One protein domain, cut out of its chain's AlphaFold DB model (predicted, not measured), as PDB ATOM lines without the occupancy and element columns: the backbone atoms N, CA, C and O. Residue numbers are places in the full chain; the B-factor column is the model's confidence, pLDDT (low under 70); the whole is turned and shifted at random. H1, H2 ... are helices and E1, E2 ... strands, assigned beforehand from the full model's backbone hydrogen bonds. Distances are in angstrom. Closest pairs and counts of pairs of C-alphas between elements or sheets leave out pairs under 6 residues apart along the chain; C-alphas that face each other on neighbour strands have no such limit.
ATOM      1  N   LEU A 329      37.570   8.952  24.975       80.38
ATOM      2  CA  LEU A 329      36.181   8.509  25.006       80.38
ATOM      3  C   LEU A 329      35.670   8.379  26.444       80.38
ATOM      4  O   LEU A 329      36.429   8.146  27.388       80.38
ATOM      5  N   VAL A 330      34.350   8.465  26.598       80.44
ATOM      6  CA  VAL A 330      33.668   8.189  27.867       80.44
ATOM      7  C   VAL A 330      33.701   6.670  28.142       80.44
ATOM      8  O   VAL A 330      33.423   5.894  27.224       80.44
ATOM      9  N   PRO A 331      33.996   6.209  29.374       81.50
ATOM     10  CA  PRO A 331      34.050   4.786  29.706       81.50
ATOM     11  C   PRO A 331      32.759   4.023  29.401       81.50
ATOM     12  O   PRO A 331      31.660   4.500  29.686       81.50
ATOM     13  N   HIS A 332      32.871   2.764  28.969       80.81
ATOM     14  CA  HIS A 332      31.701   1.904  28.729       80.81
ATOM     15  C   HIS A 332      30.792   1.736  29.965       80.81
ATOM     16  O   HIS A 332      29.575   1.597  29.823       80.81
ATOM     17  N   TYR A 333      31.337   1.793  31.188       81.25
ATOM     18  CA  TYR A 333      30.524   1.714  32.407       81.25
ATOM     19  C   TYR A 333      29.590   2.925  32.591       81.25
ATOM     20  O   TYR A 333      28.513   2.766  33.168       81.25
ATOM     21  N   ALA A 334      29.917   4.091  32.018       81.12
ATOM     22  CA  ALA A 334      29.077   5.291  32.040       81.12
ATOM     23  C   ALA A 334      27.751   5.125  31.273       81.12
ATOM     24  O   ALA A 334      26.813   5.903  31.463       81.12
ATOM     25  N   ALA A 335      27.641   4.113  30.407       78.38
ATOM     26  CA  ALA A 335      26.371   3.732  29.794       78.38
ATOM     27  C   ALA A 335      25.444   3.000  30.784       78.38
ATOM     28  O   ALA A 335      24.229   3.151  30.709       78.38
ATOM     29  N   ARG A 336      26.010   2.236  31.732       81.62
ATOM     30  CA  ARG A 336      25.260   1.436  32.722       81.62
ATOM     31  C   ARG A 336      24.971   2.210  34.008       81.62
ATOM     32  O   ARG A 336      23.904   2.058  34.593       81.62
ATOM     33  N   LYS A 337      25.921   3.027  34.468       80.56
ATOM     34  CA  LYS A 337      25.815   3.804  35.707       80.56
ATOM     35  C   LYS A 337      26.603   5.104  35.580       80.56
ATOM     36  O   LYS A 337      27.801   5.078  35.342       80.56
ATOM     37  N   ARG A 338      25.926   6.240  35.777       80.31
ATOM     38  CA  ARG A 338      26.545   7.583  35.763       80.31
ATOM     39  C   ARG A 338      26.700   8.209  37.139       80.31
ATOM     40  O   ARG A 338      27.576   9.040  37.334       80.31
ATOM     41  N   ILE A 339      25.851   7.807  38.084       82.69
ATOM     42  CA  ILE A 339      25.814   8.378  39.430       82.69
ATOM     43  C   ILE A 339      26.569   7.455  40.386       82.69
ATOM     44  O   ILE A 339      26.161   6.311  40.613       82.69
ATOM     45  N   TYR A 340      27.660   7.961  40.953       79.94
ATOM     46  CA  TYR A 340      28.493   7.265  41.933       79.94
ATOM     47  C   TYR A 340      28.448   7.983  43.280       79.94
ATOM     48  O   TYR A 340      28.322   9.198  43.341       79.94
ATOM     49  N   ASP A 341      28.530   7.218  44.367       80.38
ATOM     50  CA  ASP A 341      28.573   7.746  45.732       80.38
ATOM     51  C   ASP A 341      30.045   7.822  46.155       80.38
ATOM     52  O   ASP A 341      30.670   6.782  46.390       80.38
ATOM     53  N   ILE A 342      30.618   9.030  46.167       76.94
ATOM     54  CA  ILE A 342      32.051   9.249  46.445       76.94
ATOM     55  C   ILE A 342      32.362   9.437  47.935       76.94
ATOM     56  O   ILE A 342      33.480   9.809  48.292       76.94
ATOM     57  N   ASN A 343      31.407   9.166  48.832       74.62
ATOM     58  CA  ASN A 343      31.679   9.221  50.262       74.62
ATOM     59  C   ASN A 343      32.639   8.094  50.692       74.62
ATOM     60  O   ASN A 343      32.309   6.905  50.677       74.62
ATOM     61  N   VAL A 344      33.845   8.498  51.098       67.56
ATOM     62  CA  VAL A 344      34.928   7.621  51.569       67.56
ATOM     63  C   VAL A 344      34.635   7.068  52.974       67.56
ATOM     64  O   VAL A 344      35.100   5.985  53.330       67.56
ATOM     65  N   HIS A 345      33.809   7.754  53.769       65.75
ATOM     66  CA  HIS A 345      33.541   7.460  55.182       65.75
ATOM     67  C   HIS A 345      32.471   6.368  55.390       65.75
ATOM     68  O   HIS A 345      31.610   6.477  56.262       65.75
ATOM     69  N   LYS A 346      32.531   5.276  54.613       58.09
ATOM     70  CA  LYS A 346      31.516   4.196  54.570       58.09
ATOM     71  C   LYS A 346      31.241   3.464  55.899       58.09
ATOM     72  O   LYS A 346      30.298   2.676  55.953       58.09
ATOM     73  N   TYR A 347      32.029   3.693  56.950       56.66
ATOM     74  CA  TYR A 347      31.998   2.911  58.193       56.66
ATOM     75  C   TYR A 347      31.132   3.486  59.330       56.66
ATOM     76  O   TYR A 347      30.938   2.797  60.330       56.66
ATOM     77  N   PHE A 348      30.569   4.693  59.201       53.47
ATOM     78  CA  PHE A 348      29.766   5.305  60.272       53.47
ATOM     79  C   PHE A 348      28.249   5.241  60.014       53.47
ATOM     80  O   PHE A 348      27.753   5.498  58.914       53.47
ATOM     81  N   LYS A 349      27.482   4.883  61.056       44.50
ATOM     82  CA  LYS A 349      26.010   4.824  61.025       44.50
ATOM     83  C   LYS A 349      25.419   6.242  61.008       44.50
ATOM     84  O   LYS A 349      25.255   6.849  62.057       44.50
ATOM     85  N   GLY A 350      25.070   6.734  59.820       57.25
ATOM     86  CA  GLY A 350      24.446   8.051  59.625       57.25
ATOM     87  C   GLY A 350      24.685   8.565  58.208       57.25
ATOM     88  O   GLY A 350      25.413   9.528  58.015       57.25
ATOM     89  N   ARG A 351      24.180   7.837  57.202       59.94
ATOM     90  CA  ARG A 351      24.640   7.953  55.807       59.94
ATOM     91  C   ARG A 351      24.241   9.278  55.146       59.94
ATOM     92  O   ARG A 351      23.165   9.363  54.556       59.94
ATOM     93  N   GLU A 352      25.150  10.243  55.114       66.75
ATOM     94  CA  GLU A 352      25.147  11.244  54.048       66.75
ATOM     95  C   GLU A 352      25.706  10.594  52.772       66.75
ATOM     96  O   GLU A 352      26.808  10.037  52.770       66.75
ATOM     97  N   ARG A 353      24.916  10.594  51.695       69.75
ATOM     98  CA  ARG A 353      25.336  10.089  50.381       69.75
ATOM     99  C   ARG A 353      25.833  11.266  49.566       69.75
ATOM    100  O   ARG A 353      25.173  12.302  49.550       69.75
ATOM    101  N   TRP A 354      26.926  11.086  48.837       74.88
ATOM    102  CA  TRP A 354      27.483  12.116  47.961       74.88
ATOM    103  C   TRP A 354      27.382  11.656  46.498       74.88
ATOM    104  O   TRP A 354      28.385  11.231  45.918       74.88
ATOM    105  N   PRO A 355      26.164  11.660  45.908       78.56
ATOM    106  CA  PRO A 355      25.950  11.252  44.527       78.56
ATOM    107  C   PRO A 355      26.540  12.288  43.566       78.56
ATOM    108  O   PRO A 355      26.044  13.410  43.468       78.56
ATOM    109  N   VAL A 356      27.562  11.893  42.814       79.81
ATOM    110  CA  VAL A 356      28.136  12.682  41.717       79.81
ATOM    111  C   VAL A 356      27.835  12.025  40.377       79.81
ATOM    112  O   VAL A 356      27.944  10.808  40.226       79.81
ATOM    113  N   ASP A 357      27.433  12.843  39.407       81.62
ATOM    114  CA  ASP A 357      27.280  12.460  38.003       81.62
ATOM    115  C   ASP A 357      28.630  12.675  37.306       81.62
ATOM    116  O   ASP A 357      29.127  13.799  37.237       81.62
ATOM    117  N   ILE A 358      29.237  11.591  36.820       79.62
ATOM    118  CA  ILE A 358      30.585  11.586  36.225       79.62
ATOM    119  C   ILE A 358      30.728  12.505  35.002       79.62
ATOM    120  O   ILE A 358      31.838  12.924  34.695       79.62
ATOM    121  N   MET A 359      29.618  12.862  34.340       75.75
ATOM    122  CA  MET A 359      29.610  13.744  33.164       75.75
ATOM    123  C   MET A 359      29.348  15.224  33.489       75.75
ATOM    124  O   MET A 359      29.346  16.053  32.580       75.75
ATOM    125  N   LYS A 360      29.071  15.575  34.750       79.38
ATOM    126  CA  LYS A 360      28.730  16.949  35.160       79.38
ATOM    127  C   LYS A 360      29.827  17.569  36.017       79.38
ATOM    128  O   LYS A 360      30.766  16.907  36.454       79.38
ATOM    129  N   ASN A 361      29.689  18.862  36.294       76.94
ATOM    130  CA  ASN A 361      30.486  19.506  37.330       76.94
ATOM    131  C   ASN A 361      30.094  18.934  38.696       76.94
ATOM    132  O   ASN A 361      28.918  18.913  39.058       76.94
ATOM    133  N   TRP A 362      31.088  18.439  39.430       77.31
ATOM    134  CA  TRP A 362      30.889  17.908  40.772       77.31
ATOM    135  C   TRP A 362      30.754  19.072  41.765       77.31
ATOM    136  O   TRP A 362      31.470  20.064  41.622       77.31
ATOM    137  N   PRO A 363      29.858  18.979  42.762       72.69
ATOM    138  CA  PRO A 363      29.775  19.977  43.821       72.69
ATOM    139  C   PRO A 363      31.032  19.949  44.706       72.69
ATOM    140  O   PRO A 363      31.701  18.919  44.818       72.69
ATOM    141  N   GLU A 364      31.333  21.069  45.370       69.44
ATOM    142  CA  GLU A 364      32.449  21.180  46.319       69.44
ATOM    143  C   GLU A 364      32.174  20.372  47.599       69.44
ATOM    144  O   GLU A 364      31.687  20.876  48.612       69.44
ATOM    145  N   ILE A 365      32.469  19.076  47.543       69.31
ATOM    146  CA  ILE A 365      32.281  18.141  48.651       69.31
ATOM    147  C   ILE A 365      33.544  18.111  49.515       69.31
ATOM    148  O   ILE A 365      34.654  17.922  49.017       69.31
ATOM    149  N   LYS A 366      33.378  18.223  50.838       66.12
ATOM    150  CA  LYS A 366      34.463  18.102  51.827       66.12
ATOM    151  C   LYS A 366      34.876  16.637  52.027       66.12
ATOM    152  O   LYS A 366      34.673  16.056  53.088       66.12
ATOM    153  N   THR A 367      35.469  16.037  50.996       65.06
ATOM    154  CA  THR A 367      35.941  14.639  50.997       65.06
ATOM    155  C   THR A 367      37.207  14.410  51.830       65.06
ATOM    156  O   THR A 367      37.541  13.261  52.110       65.06
ATOM    157  N   GLY A 368      37.922  15.479  52.200       71.62
ATOM    158  CA  GLY A 368      39.262  15.411  52.793       71.62
ATOM    159  C   GLY A 368      40.386  15.196  51.768       71.62
ATOM    160  O   GLY A 368      41.545  15.109  52.158       71.62
ATOM    161  N   MET A 369      40.052  15.120  50.476       71.56
ATOM    162  CA  MET A 369      41.013  15.081  49.373       71.56
ATOM    163  C   MET A 369      41.431  16.499  48.967       71.56
ATOM    164  O   MET A 369      40.624  17.428  49.025       71.56
ATOM    165  N   ASP A 370      42.672  16.656  48.509       79.94
ATOM    166  CA  ASP A 370      43.120  17.901  47.876       79.94
ATOM    167  C   ASP A 370      42.486  18.089  46.480       79.94
ATOM    168  O   ASP A 370      42.065  17.128  45.833       79.94
ATOM    169  N   LYS A 371      42.464  19.330  45.979       80.81
ATOM    170  CA  LYS A 371      41.969  19.685  44.639       80.81
ATOM    171  C   LYS A 371      42.591  18.816  43.542       80.81
ATOM    172  O   LYS A 371      41.869  18.349  42.667       80.81
ATOM    173  N   THR A 372      43.896  18.544  43.627       81.69
ATOM    174  CA  THR A 372      44.613  17.686  42.664       81.69
ATOM    175  C   THR A 372      44.119  16.235  42.678       81.69
ATOM    176  O   THR A 372      43.987  15.609  41.630       81.69
ATOM    177  N   GLN A 373      43.781  15.704  43.855       80.69
ATOM    178  CA  GLN A 373      43.253  14.349  44.024       80.69
ATOM    179  C   GLN A 373      41.795  14.240  43.559       80.69
ATOM    180  O   GLN A 373      41.416  13.221  42.984       80.69
ATOM    181  N   ILE A 374      40.988  15.284  43.780       80.25
ATOM    182  CA  ILE A 374      39.603  15.358  43.288       80.25
ATOM    183  C   ILE A 374      39.583  15.425  41.757       80.25
ATOM    184  O   ILE A 374      38.787  14.725  41.136       80.25
ATOM    185  N   ASP A 375      40.474  16.206  41.143       82.81
ATOM    186  CA  ASP A 375      40.565  16.314  39.683       82.81
ATOM    187  C   ASP A 375      41.092  15.019  39.036       82.81
ATOM    188  O   ASP A 375      40.537  14.542  38.044       82.81
ATOM    189  N   ALA A 376      42.071  14.355  39.664       84.12
ATOM    190  CA  ALA A 376      42.499  13.012  39.269       84.12
ATOM    191  C   ALA A 376      41.356  11.983  39.383       84.12
ATOM    192  O   ALA A 376      41.132  11.207  38.456       84.12
ATOM    193  N   LEU A 377      40.584  11.999  40.478       83.69
ATOM    194  CA  LEU A 377      39.426  11.115  40.669       83.69
ATOM    195  C   LEU A 377      38.321  11.376  39.634       83.69
ATOM    196  O   LEU A 377      37.764  10.425  39.085       83.69
ATOM    197  N   LYS A 378      38.025  12.648  39.340       82.88
ATOM    198  CA  LYS A 378      37.101  13.039  38.269       82.88
ATOM    199  C   LYS A 378      37.590  12.487  36.931       82.88
ATOM    200  O   LYS A 378      36.824  11.822  36.242       82.88
ATOM    201  N   THR A 379      38.874  12.677  36.625       84.00
ATOM    202  CA  THR A 379      39.521  12.204  35.394       84.00
ATOM    203  C   THR A 379      39.436  10.682  35.244       84.00
ATOM    204  O   THR A 379      39.068  10.224  34.166       84.00
ATOM    205  N   ILE A 380      39.692   9.906  36.306       85.06
ATOM    206  CA  ILE A 380      39.546   8.434  36.317       85.06
ATOM    207  C   ILE A 380      38.098   8.002  36.027       85.06
ATOM    208  O   ILE A 380      37.876   6.990  35.361       85.06
ATOM    209  N   LEU A 381      37.103   8.733  36.547       83.06
ATOM    210  CA  LEU A 381      35.690   8.367  36.396       83.06
ATOM    211  C   LEU A 381      35.030   8.878  35.104       83.06
ATOM    212  O   LEU A 381      33.993   8.342  34.710       83.06
ATOM    213  N   SER A 382      35.588   9.903  34.452       82.44
ATOM    214  CA  SER A 382      35.031  10.488  33.224       82.44
ATOM    215  C   SER A 382      35.683   9.989  31.931       82.44
ATOM    216  O   SER A 382      35.072  10.125  30.873       82.44
ATOM    217  N   HIS A 383      36.889   9.415  31.992       84.31
ATOM    218  CA  HIS A 383      37.691   9.043  30.819       84.31
ATOM    219  C   HIS A 383      37.979   7.541  30.745       84.31
ATOM    220  O   HIS A 383      38.303   6.909  31.747       84.31
TER     221      HIS A 383
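What this domain is: This is residues 329 to 383 of the 405 residues of the protein "Putative RNA helicase" of Mucor moelleri (UniProt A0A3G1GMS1). A short two-stranded hairpin, E1 and E2, opens into a long loop, residues 342 to 354, which reaches the far end of the longest axis; the longer helix H2 is set off from E1, and the small helix H1 is near the axis's other end. The 55 printed residues run H1, E1, E2, H2, with the antiparallel sheet ordered E1 - E2. The class is mixed, helices and strands, with 22 residues, under half, in named elements. The whole is only just compact, close to loose, with a radius of gyration of the C-alphas of 11.9 A and spans of 36 by 25 by 16 A.

Where its parts are: Find C-alpha 339 at (25.814, 8.378, 39.430), where E1 begins; it runs to residue 341, 6.9 A. E2 is residues 355 to 357, 6.8 A. H1 is residues 333 to 336, 5.3 A. H2 is residues 371 to 382, 16.2 A, ending at C-alpha 382, (35.031, 10.488, 33.224).

How they stand to each other: Look first at the hairpin of E1 and E2, antiparallel at 145 degrees. C-alphas 339 and 357 face each other at 4.6 A. N 340 and O 356 are within hydrogen-bond range at 3.0 A, as are N 356 and O 340 at 2.8 A. H2 is apart from E1, and H1 is apart from E2. H1 and H2 are close but not clearly touching; their closest C-alphas, those of Ala 334 and Ser 382, are 8.0 A apart. In H2 every O i to N i+4 pair is within hydrogen-bond range; H1 is too short for such a pair.

The domain as a whole: The two farthest C-alphas, those of Leu 329 and Lys 349, are 37.6 A apart. The printed part has no cut. The links E1 to E2 and E2 to H2 are long, 13 residues each. In this model, pLDDT is under 70 at residues 344 to 353 and 364 to 367.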